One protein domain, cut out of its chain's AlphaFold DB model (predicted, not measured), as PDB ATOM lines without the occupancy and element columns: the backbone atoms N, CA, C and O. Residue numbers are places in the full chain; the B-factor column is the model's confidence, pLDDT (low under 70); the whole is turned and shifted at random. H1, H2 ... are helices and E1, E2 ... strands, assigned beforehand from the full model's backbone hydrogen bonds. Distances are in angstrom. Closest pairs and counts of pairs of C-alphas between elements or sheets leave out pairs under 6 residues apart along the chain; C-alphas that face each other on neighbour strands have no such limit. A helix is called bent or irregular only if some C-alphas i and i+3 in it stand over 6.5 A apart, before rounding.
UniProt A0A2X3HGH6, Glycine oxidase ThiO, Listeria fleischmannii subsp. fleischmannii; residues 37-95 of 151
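AT A GLANCE: This is residues 37 to 95 of the 151 residues of the protein "Glycine oxidase ThiO" of Listeria fleischmannii subsp. fleischmannii (UniProt A0A2X3HGH6). The first helix, H1, sticks out at one end, away from a small body in which the second helix, H2, packs on strand E1 of a two-stranded hairpin, E1 and E2. The printed part has 59 residues, running H1, E1, E2, H2; it is mostly helix, with an antiparallel sheet. It is loose, with a radius of gyration of the C-alphas of 13.1 A and spans of 35 by 24 by 20 A.

HOW THE PARTS SIT: Look first at H1, residues 37 to 49, where every O i to N i+4 pair is within hydrogen-bond range. Next find the hairpin of E1, residues 59 to 61, and E2, residues 67 to 69, with N 60 and O 68 2.9 A apart. In H2, residues 84 to 94, 3 of 7 such pairs and 5 of 8 O i to N i+3 pairs are within range; it is irregular, C-alphas 85 and 88 being 7.3 A apart. The closest C-alphas of E1 and H2, Lys 60 and Leu 90, are 6.1 A apart. H1 is apart from E2 and H2.

IN THESE COORDINATES: Find C-alpha 37 at (180.181, 321.885, 357.809); H1 runs 18.3 A from there. H2 runs 17.1 A to C-alpha 94 at (177.121, 339.078, 331.493).

THE WHOLE: Look for the long link at residues 70 to 83. The printed part has no cut, and no printed residue is under 70 in pLDDT.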
ATOM      1  N   GLY A  37     178.885 322.269 358.382       95.56
ATOM      2  CA  GLY A  37     180.181 321.885 357.809       95.56
ATOM      3  C   GLY A  37     180.298 320.381 357.542       95.56
ATOM      4  O   GLY A  37     180.682 319.992 356.447       95.56
ATOM      5  N   GLN A  38     179.866 319.539 358.486       96.69
ATOM      6  CA  GLN A  38     179.909 318.082 358.325       96.69
ATOM      7  C   GLN A  38     178.958 317.596 357.227       96.69
ATOM      8  O   GLN A  38     179.326 316.725 356.447       96.69
ATOM      9  N   ILE A  39     177.760 318.188 357.118       97.69
ATOM     10  CA  ILE A  39     176.833 317.871 356.020       97.69
ATOM     11  C   ILE A  39     177.449 318.244 354.671       97.69
ATOM     12  O   ILE A  39     177.426 317.436 353.745       97.69
ATOM     13  N   ARG A  40     178.017 319.452 354.553       97.25
ATOM     14  CA  ARG A  40     178.703 319.894 353.333       97.25
ATOM     15  C   ARG A  40     179.805 318.910 352.943       97.25
ATOM     16  O   ARG A  40     179.861 318.497 351.790       97.25
ATOM     17  N   ASP A  41     180.658 318.538 353.892       97.75
ATOM     18  CA  ASP A  41     181.802 317.664 353.628       97.75
ATOM     19  C   ASP A  41     181.346 316.259 353.216       97.75
ATOM     20  O   ASP A  41     181.863 315.712 352.244       97.75
ATOM     21  N   ALA A  42     180.306 315.721 353.862       98.06
ATOM     22  CA  ALA A  42     179.698 314.449 353.479       98.06
ATOM     23  C   ALA A  42     179.112 314.484 352.054       98.06
ATOM     24  O   ALA A  42     179.294 313.537 351.289       98.06
ATOM     25  N   LEU A  43     178.451 315.581 351.664       97.62
ATOM     26  CA  LEU A  43     177.921 315.752 350.305       97.62
ATOM     27  C   LEU A  43     179.039 315.839 349.261       97.62
ATOM     28  O   LEU A  43     178.943 315.206 348.211       97.62
ATOM     29  N   LEU A  44     180.109 316.588 349.545       97.25
ATOM     30  CA  LEU A  44     181.273 316.676 348.659       97.25
ATOM     31  C   LEU A  44     181.972 315.320 348.524       97.25
ATOM     32  O   LEU A  44     182.313 314.911 347.416       97.25
ATOM     33  N   GLN A  45     182.143 314.590 349.622       97.56
ATOM     34  CA  GLN A  45     182.724 313.253 349.587       97.56
ATOM     35  C   GLN A  45     181.853 312.285 348.775       97.56
ATOM     36  O   GLN A  45     182.368 311.582 347.905       97.56
ATOM     37  N   GLY A  46     180.537 312.283 349.007       98.19
ATOM     38  CA  GLY A  46     179.595 311.461 348.251       98.19
ATOM     39  C   GLY A  46     179.606 311.792 346.758       98.19
ATOM     40  O   GLY A  46     179.606 310.888 345.927       98.19
ATOM     41  N   ALA A  47     179.698 313.072 346.395       97.50
ATOM     42  CA  ALA A  47     179.838 313.504 345.008       97.50
ATOM     43  C   ALA A  47     181.103 312.927 344.348       97.50
ATOM     44  O   ALA A  47     181.019 312.345 343.266       97.50
ATOM     45  N   ALA A  48     182.257 313.027 345.015       96.94
ATOM     46  CA  ALA A  48     183.516 312.477 344.511       96.94
ATOM     47  C   ALA A  48     183.451 310.948 344.339       96.94
ATOM     48  O   ALA A  48     183.890 310.418 343.320       96.94
ATOM     49  N   GLN A  49     182.830 310.237 345.288       97.88
ATOM     50  CA  GLN A  49     182.606 308.787 345.197       97.88
ATOM     51  C   GLN A  49     181.695 308.390 344.026       97.88
ATOM     52  O   GLN A  49     181.827 307.289 343.498       97.88
ATOM     53  N   ASN A  50     180.808 309.287 343.592       98.00
ATOM     54  CA  ASN A  50     179.958 309.108 342.414       98.00
ATOM     55  C   ASN A  50     180.608 309.632 341.116       98.00
ATOM     56  O   ASN A  50     179.927 309.801 340.108       98.00
ATOM     57  N   GLY A  51     181.921 309.894 341.120       97.38
ATOM     58  CA  GLY A  51     182.681 310.269 339.926       97.38
ATOM     59  C   GLY A  51     182.600 311.748 339.541       97.38
ATOM     60  O   GLY A  51     183.041 312.118 338.454       97.38
ATOM     61  N   ILE A  52     182.063 312.615 340.408       97.12
ATOM     62  CA  ILE A  52     182.055 314.060 340.157       97.12
ATOM     63  C   ILE A  52     183.479 314.607 340.291       97.12
ATOM     64  O   ILE A  52     184.124 314.466 341.330       97.12
ATOM     65  N   THR A  53     183.947 315.290 339.246       96.00
ATOM     66  CA  THR A  53     185.211 316.036 339.287       96.00
ATOM     67  C   THR A  53     185.019 317.329 340.072       96.00
ATOM     68  O   THR A  53     184.160 318.143 339.742       96.00
ATOM     69  N   GLN A  54     185.837 317.527 341.101       95.94
ATOM     70  CA  GLN A  54     185.827 318.729 341.929       95.94
ATOM     71  C   GLN A  54     187.007 319.622 341.558       95.94
ATOM     72  O   GLN A  54     188.145 319.162 341.507       95.94
ATOM     73  N   ILE A  55     186.731 320.901 341.310       96.56
ATOM     74  CA  ILE A  55     187.746 321.910 341.012       96.56
ATOM     75  C   ILE A  55     187.656 322.984 342.095       96.56
ATOM     76  O   ILE A  55     186.657 323.695 342.190       96.56
ATOM     77  N   PHE A  56     188.690 323.081 342.926       96.38
ATOM     78  CA  PHE A  56     188.764 324.035 344.033       96.38
ATOM     79  C   PHE A  56     189.464 325.321 343.587       96.38
ATOM     80  O   PHE A  56     190.570 325.618 344.017       96.38
ATOM     81  N   GLU A  57     188.803 326.073 342.711       97.31
ATOM     82  CA  GLU A  57     189.306 327.334 342.165       97.31
ATOM     83  C   GLU A  57     188.224 328.414 342.169       97.31
ATOM     84  O   GLU A  57     187.027 328.136 342.270       97.31
ATOM     85  N   THR A  58     188.638 329.674 342.027       96.75
ATOM     86  CA  THR A  58     187.674 330.767 341.849       96.75
ATOM     87  C   THR A  58     187.111 330.741 340.431       96.75
ATOM     88  O   THR A  58     187.851 330.922 339.462       96.75
ATOM     89  N   ALA A  59     185.794 330.562 340.319       97.19
ATOM     90  CA  ALA A  59     185.090 330.609 339.044       97.19
ATOM     91  C   ALA A  59     184.938 332.048 338.518       97.19
ATOM     92  O   ALA A  59     184.654 332.974 339.286       97.19
ATOM     93  N   LYS A  60     185.080 332.231 337.203       97.50
ATOM     94  CA  LYS A  60     184.814 333.487 336.485       97.50
ATOM     95  C   LYS A  60     184.023 333.196 335.213       97.50
ATOM     96  O   LYS A  60     184.280 332.191 334.557       97.50
ATOM     97  N   LEU A  61     183.097 334.085 334.864       97.69
ATOM     98  CA  LEU A  61     182.404 334.079 333.576       97.69
ATOM     99  C   LEU A  61     182.869 335.270 332.742       97.69
ATOM    100  O   LEU A  61     183.088 336.351 333.286       97.69
ATOM    101  N   THR A  62     183.019 335.077 331.437       97.50
ATOM    102  CA  THR A  62     183.211 336.183 330.489       97.50
ATOM    103  C   THR A  62     181.864 336.697 329.976       97.50
ATOM    104  O   THR A  62     180.820 336.095 330.240       97.50
ATOM    105  N   ALA A  63     181.874 337.804 329.231       96.81
ATOM    106  CA  ALA A  63     180.668 338.352 328.605       96.81
ATOM    107  C   ALA A  63     180.068 337.406 327.545       96.81
ATOM    108  O   ALA A  63     178.863 337.411 327.309       96.81
ATOM    109  N   GLU A  64     180.897 336.554 326.945       96.06
ATOM    110  CA  GLU A  64     180.519 335.530 325.966       96.06
ATOM    111  C   GLU A  64     180.006 334.243 326.637       96.06
ATOM    112  O   GLU A  64     179.575 333.317 325.955       96.06
ATOM    113  N   GLY A  65     180.049 334.173 327.972       96.00
ATOM    114  CA  GLY A  65     179.613 333.013 328.746       96.00
ATOM    115  C   GLY A  65     180.683 331.941 328.947       96.00
ATOM    116  O   GLY A  65     180.372 330.894 329.511       96.00
ATOM    117  N   ALA A  66     181.941 332.163 328.558       97.69
ATOM    118  CA  ALA A  66     183.005 331.198 328.832       97.69
ATOM    119  C   ALA A  66     183.264 331.091 330.347       97.69
ATOM    120  O   ALA A  66     183.367 332.108 331.041       97.69
ATOM    121  N   LEU A  67     183.353 329.860 330.864       98.12
ATOM    122  CA  LEU A  67     183.610 329.577 332.276       98.12
ATOM    123  C   LEU A  67     185.091 329.285 332.486       98.12
ATOM    124  O   LEU A  67     185.649 328.386 331.864       98.12
ATOM    125  N   PHE A  68     185.702 329.983 333.435       98.06
ATOM    126  CA  PHE A  68     187.069 329.736 333.873       98.06
ATOM    127  C   PHE A  68     187.091 329.298 335.331       98.06
ATOM    128  O   PHE A  68     186.419 329.895 336.171       98.06
ATOM    129  N   ALA A  69     187.908 328.296 335.633       97.44
ATOM    130  CA  ALA A  69     188.316 327.932 336.980       97.44
ATOM    131  C   ALA A  69     189.790 328.335 337.148       97.44
ATOM    132  O   ALA A  69     190.685 327.701 336.586       97.44
ATOM    133  N   GLY A  70     190.038 329.442 337.857       96.06
ATOM    134  CA  GLY A  70     191.359 330.072 337.875       96.06
ATOM    135  C   GLY A  70     191.696 330.663 336.502       96.06
ATOM    136  O   GLY A  70     191.026 331.595 336.051       96.06
ATOM    137  N   GLU A  71     192.719 330.120 335.844       95.88
ATOM    138  CA  GLU A  71     193.137 330.490 334.477       95.88
ATOM    139  C   GLU A  71     192.698 329.470 333.416       95.88
ATOM    140  O   GLU A  71     192.856 329.704 332.219       95.88
ATOM    141  N   LYS A  72     192.134 328.332 333.835       97.44
ATOM    142  CA  LYS A  72     191.745 327.252 332.930       97.44
ATOM    143  C   LYS A  72     190.291 327.399 332.507       97.44
ATOM    144  O   LYS A  72     189.402 327.444 333.357       97.44
ATOM    145  N   GLU A  73     190.048 327.394 331.203       97.81
ATOM    146  CA  GLU A  73     188.695 327.311 330.657       97.81
ATOM    147  C   GLU A  73     188.084 325.923 330.919       97.81
ATOM    148  O   GLU A  73     188.747 324.889 330.781       97.81
ATOM    149  N   VAL A  74     186.816 325.904 331.329       97.62
ATOM    150  CA  VAL A  74     186.052 324.699 331.655       97.62
ATOM    151  C   VAL A  74     184.844 324.614 330.717       97.62
ATOM    152  O   VAL A  74     183.930 325.432 330.841       97.62
ATOM    153  N   PRO A  75     184.800 323.632 329.798       97.00
ATOM    154  CA  PRO A  75     183.673 323.471 328.889       97.00
ATOM    155  C   PRO A  75     182.434 322.962 329.631       97.00
ATOM    156  O   PRO A  75     182.536 322.169 330.571       97.00
ATOM    157  N   TYR A  76     181.254 323.394 329.189       97.50
ATOM    158  CA  TYR A  76     179.977 322.957 329.739       97.50
ATOM    159  C   TYR A  76     178.856 323.057 328.695       97.50
ATOM    160  O   TYR A  76     178.837 323.979 327.887       97.50
ATOM    161  N   ASP A  77     177.880 322.147 328.765       98.06
ATOM    162  CA  ASP A  77     176.623 322.258 328.002       98.06
ATOM    163  C   ASP A  77     175.536 322.982 328.806       98.06
ATOM    164  O   ASP A  77     174.625 323.610 328.264       98.06
ATOM    165  N   ARG A  78     175.599 322.851 330.137       97.44
ATOM    166  CA  ARG A  78     174.675 323.467 331.091       97.44
ATOM    167  C   ARG A  78     175.433 323.942 332.316       97.44
ATOM    168  O   ARG A  78     176.321 323.250 332.806       97.44
ATOM    169  N   LEU A  79     175.017 325.090 332.838       95.88
ATOM    170  CA  LEU A  79     175.621 325.708 334.008       95.88
ATOM    171  C   LEU A  79     174.575 325.896 335.106       95.88
ATOM    172  O   LEU A  79     173.533 326.509 334.884       95.88
ATOM    173  N   VAL A  80     174.867 325.380 336.300       97.00
ATOM    174  CA  VAL A  80     174.077 325.624 337.513       97.00
ATOM    175  C   VAL A  80     174.890 326.520 338.434       97.00
ATOM    176  O   VAL A  80     176.012 326.187 338.808       97.00
ATOM    177  N   LEU A  81     174.321 327.664 338.809       95.56
ATOM    178  CA  LEU A  81     174.996 328.672 339.619       95.56
ATOM    179  C   LEU A  81     174.545 328.595 341.079       95.56
ATOM    180  O   LEU A  81     173.458 329.045 341.431       95.56
ATOM    181  N   SER A  82     175.412 328.077 341.946       96.19
ATOM    182  CA  SER A  82     175.204 328.005 343.401       96.19
ATOM    183  C   SER A  82     176.201 328.884 344.174       96.19
ATOM    184  O   SER A  82     176.727 328.484 345.209       96.19
ATOM    185  N   ALA A  83     176.490 330.088 343.663       96.19
ATOM    186  CA  ALA A  83     177.559 330.973 344.154       96.19
ATOM    187  C   ALA A  83     177.198 331.809 345.407       96.19
ATOM    188  O   ALA A  83     177.991 332.641 345.853       96.19
ATOM    189  N   GLY A  84     176.002 331.621 345.976       95.50
ATOM    190  CA  GLY A  84     175.547 332.327 347.177       95.50
ATOM    191  C   GLY A  84     175.696 333.850 347.067       95.50
ATOM    192  O   GLY A  84     175.352 334.451 346.052       95.50
ATOM    193  N   ALA A  85     176.257 334.478 348.104       95.19
ATOM    194  CA  ALA A  85     176.467 335.927 348.167       95.19
ATOM    195  C   ALA A  85     177.407 336.492 347.078       95.19
ATOM    196  O   ALA A  85     177.433 337.703 346.870       95.19
ATOM    197  N   PHE A  86     178.165 335.642 346.376       95.75
ATOM    198  CA  PHE A  86     179.065 336.045 345.290       95.75
ATOM    199  C   PHE A  86     178.395 336.046 343.913       95.75
ATOM    200  O   PHE A  86     179.002 336.507 342.947       95.75
ATOM    201  N   LEU A  87     177.145 335.577 343.811       96.62
ATOM    202  CA  LEU A  87     176.415 335.508 342.546       96.62
ATOM    203  C   LEU A  87     176.357 336.852 341.790       96.62
ATOM    204  O   LEU A  87     176.611 336.826 340.588       96.62
ATOM    205  N   PRO A  88     176.118 338.020 342.426       95.50
ATOM    206  CA  PRO A  88     176.136 339.297 341.708       95.50
ATOM    207  C   PRO A  88     177.465 339.574 340.995       95.50
ATOM    208  O   PRO A  88     177.462 339.966 339.835       95.50
ATOM    209  N   LYS A  89     178.600 339.302 341.656       94.44
ATOM    210  CA  LYS A  89     179.939 339.500 341.083       94.44
ATOM    211  C   LYS A  89     180.223 338.524 339.939       94.44
ATOM    212  O   LYS A  89     180.844 338.899 338.955       94.44
ATOM    213  N   LEU A  90     179.778 337.273 340.067       96.31
ATOM    214  CA  LEU A  90     179.948 336.267 339.015       96.31
ATOM    215  C   LEU A  90     179.160 336.620 337.743       96.31
ATOM    216  O   LEU A  90     179.609 336.314 336.644       96.31
ATOM    217  N   MET A  91     178.003 337.266 337.899       96.25
ATOM    218  CA  MET A  91     177.084 337.596 336.806       96.25
ATOM    219  C   MET A  91     177.323 338.974 336.171       96.25
ATOM    220  O   MET A  91     176.751 339.264 335.119       96.25
ATOM    221  N   GLU A  92     178.163 339.809 336.783       95.00
ATOM    222  CA  GLU A  92     178.481 341.165 336.322       95.00
ATOM    223  C   GLU A  92     178.988 341.220 334.865       95.00
ATOM    224  O   GLU A  92     178.453 342.031 334.106       95.00
ATOM    225  N   PRO A  93     179.911 340.347 334.402       96.56
ATOM    226  CA  PRO A  93     180.404 340.379 333.016       96.56
ATOM    227  C   PRO A  93     179.324 340.105 331.964       96.56
ATOM    228  O   PRO A  93     179.430 340.565 330.834       96.56
ATOM    229  N   LEU A  94     178.267 339.387 332.347       95.75
ATOM    230  CA  LEU A  94     177.121 339.078 331.493       95.75
ATOM    231  C   LEU A  94     176.040 340.178 331.524       95.75
ATOM    232  O   LEU A  94     175.008 340.050 330.871       95.75
ATOM    233  N   GLY A  95     176.239 341.246 332.306       95.88
ATOM    234  CA  GLY A  95     175.317 342.381 332.397       95.88
ATOM    235  C   GLY A  95     174.048 342.125 333.218       95.88
ATOM    236  O   GLY A  95     173.133 342.952 333.207       95.88
TER     237      GLY A  95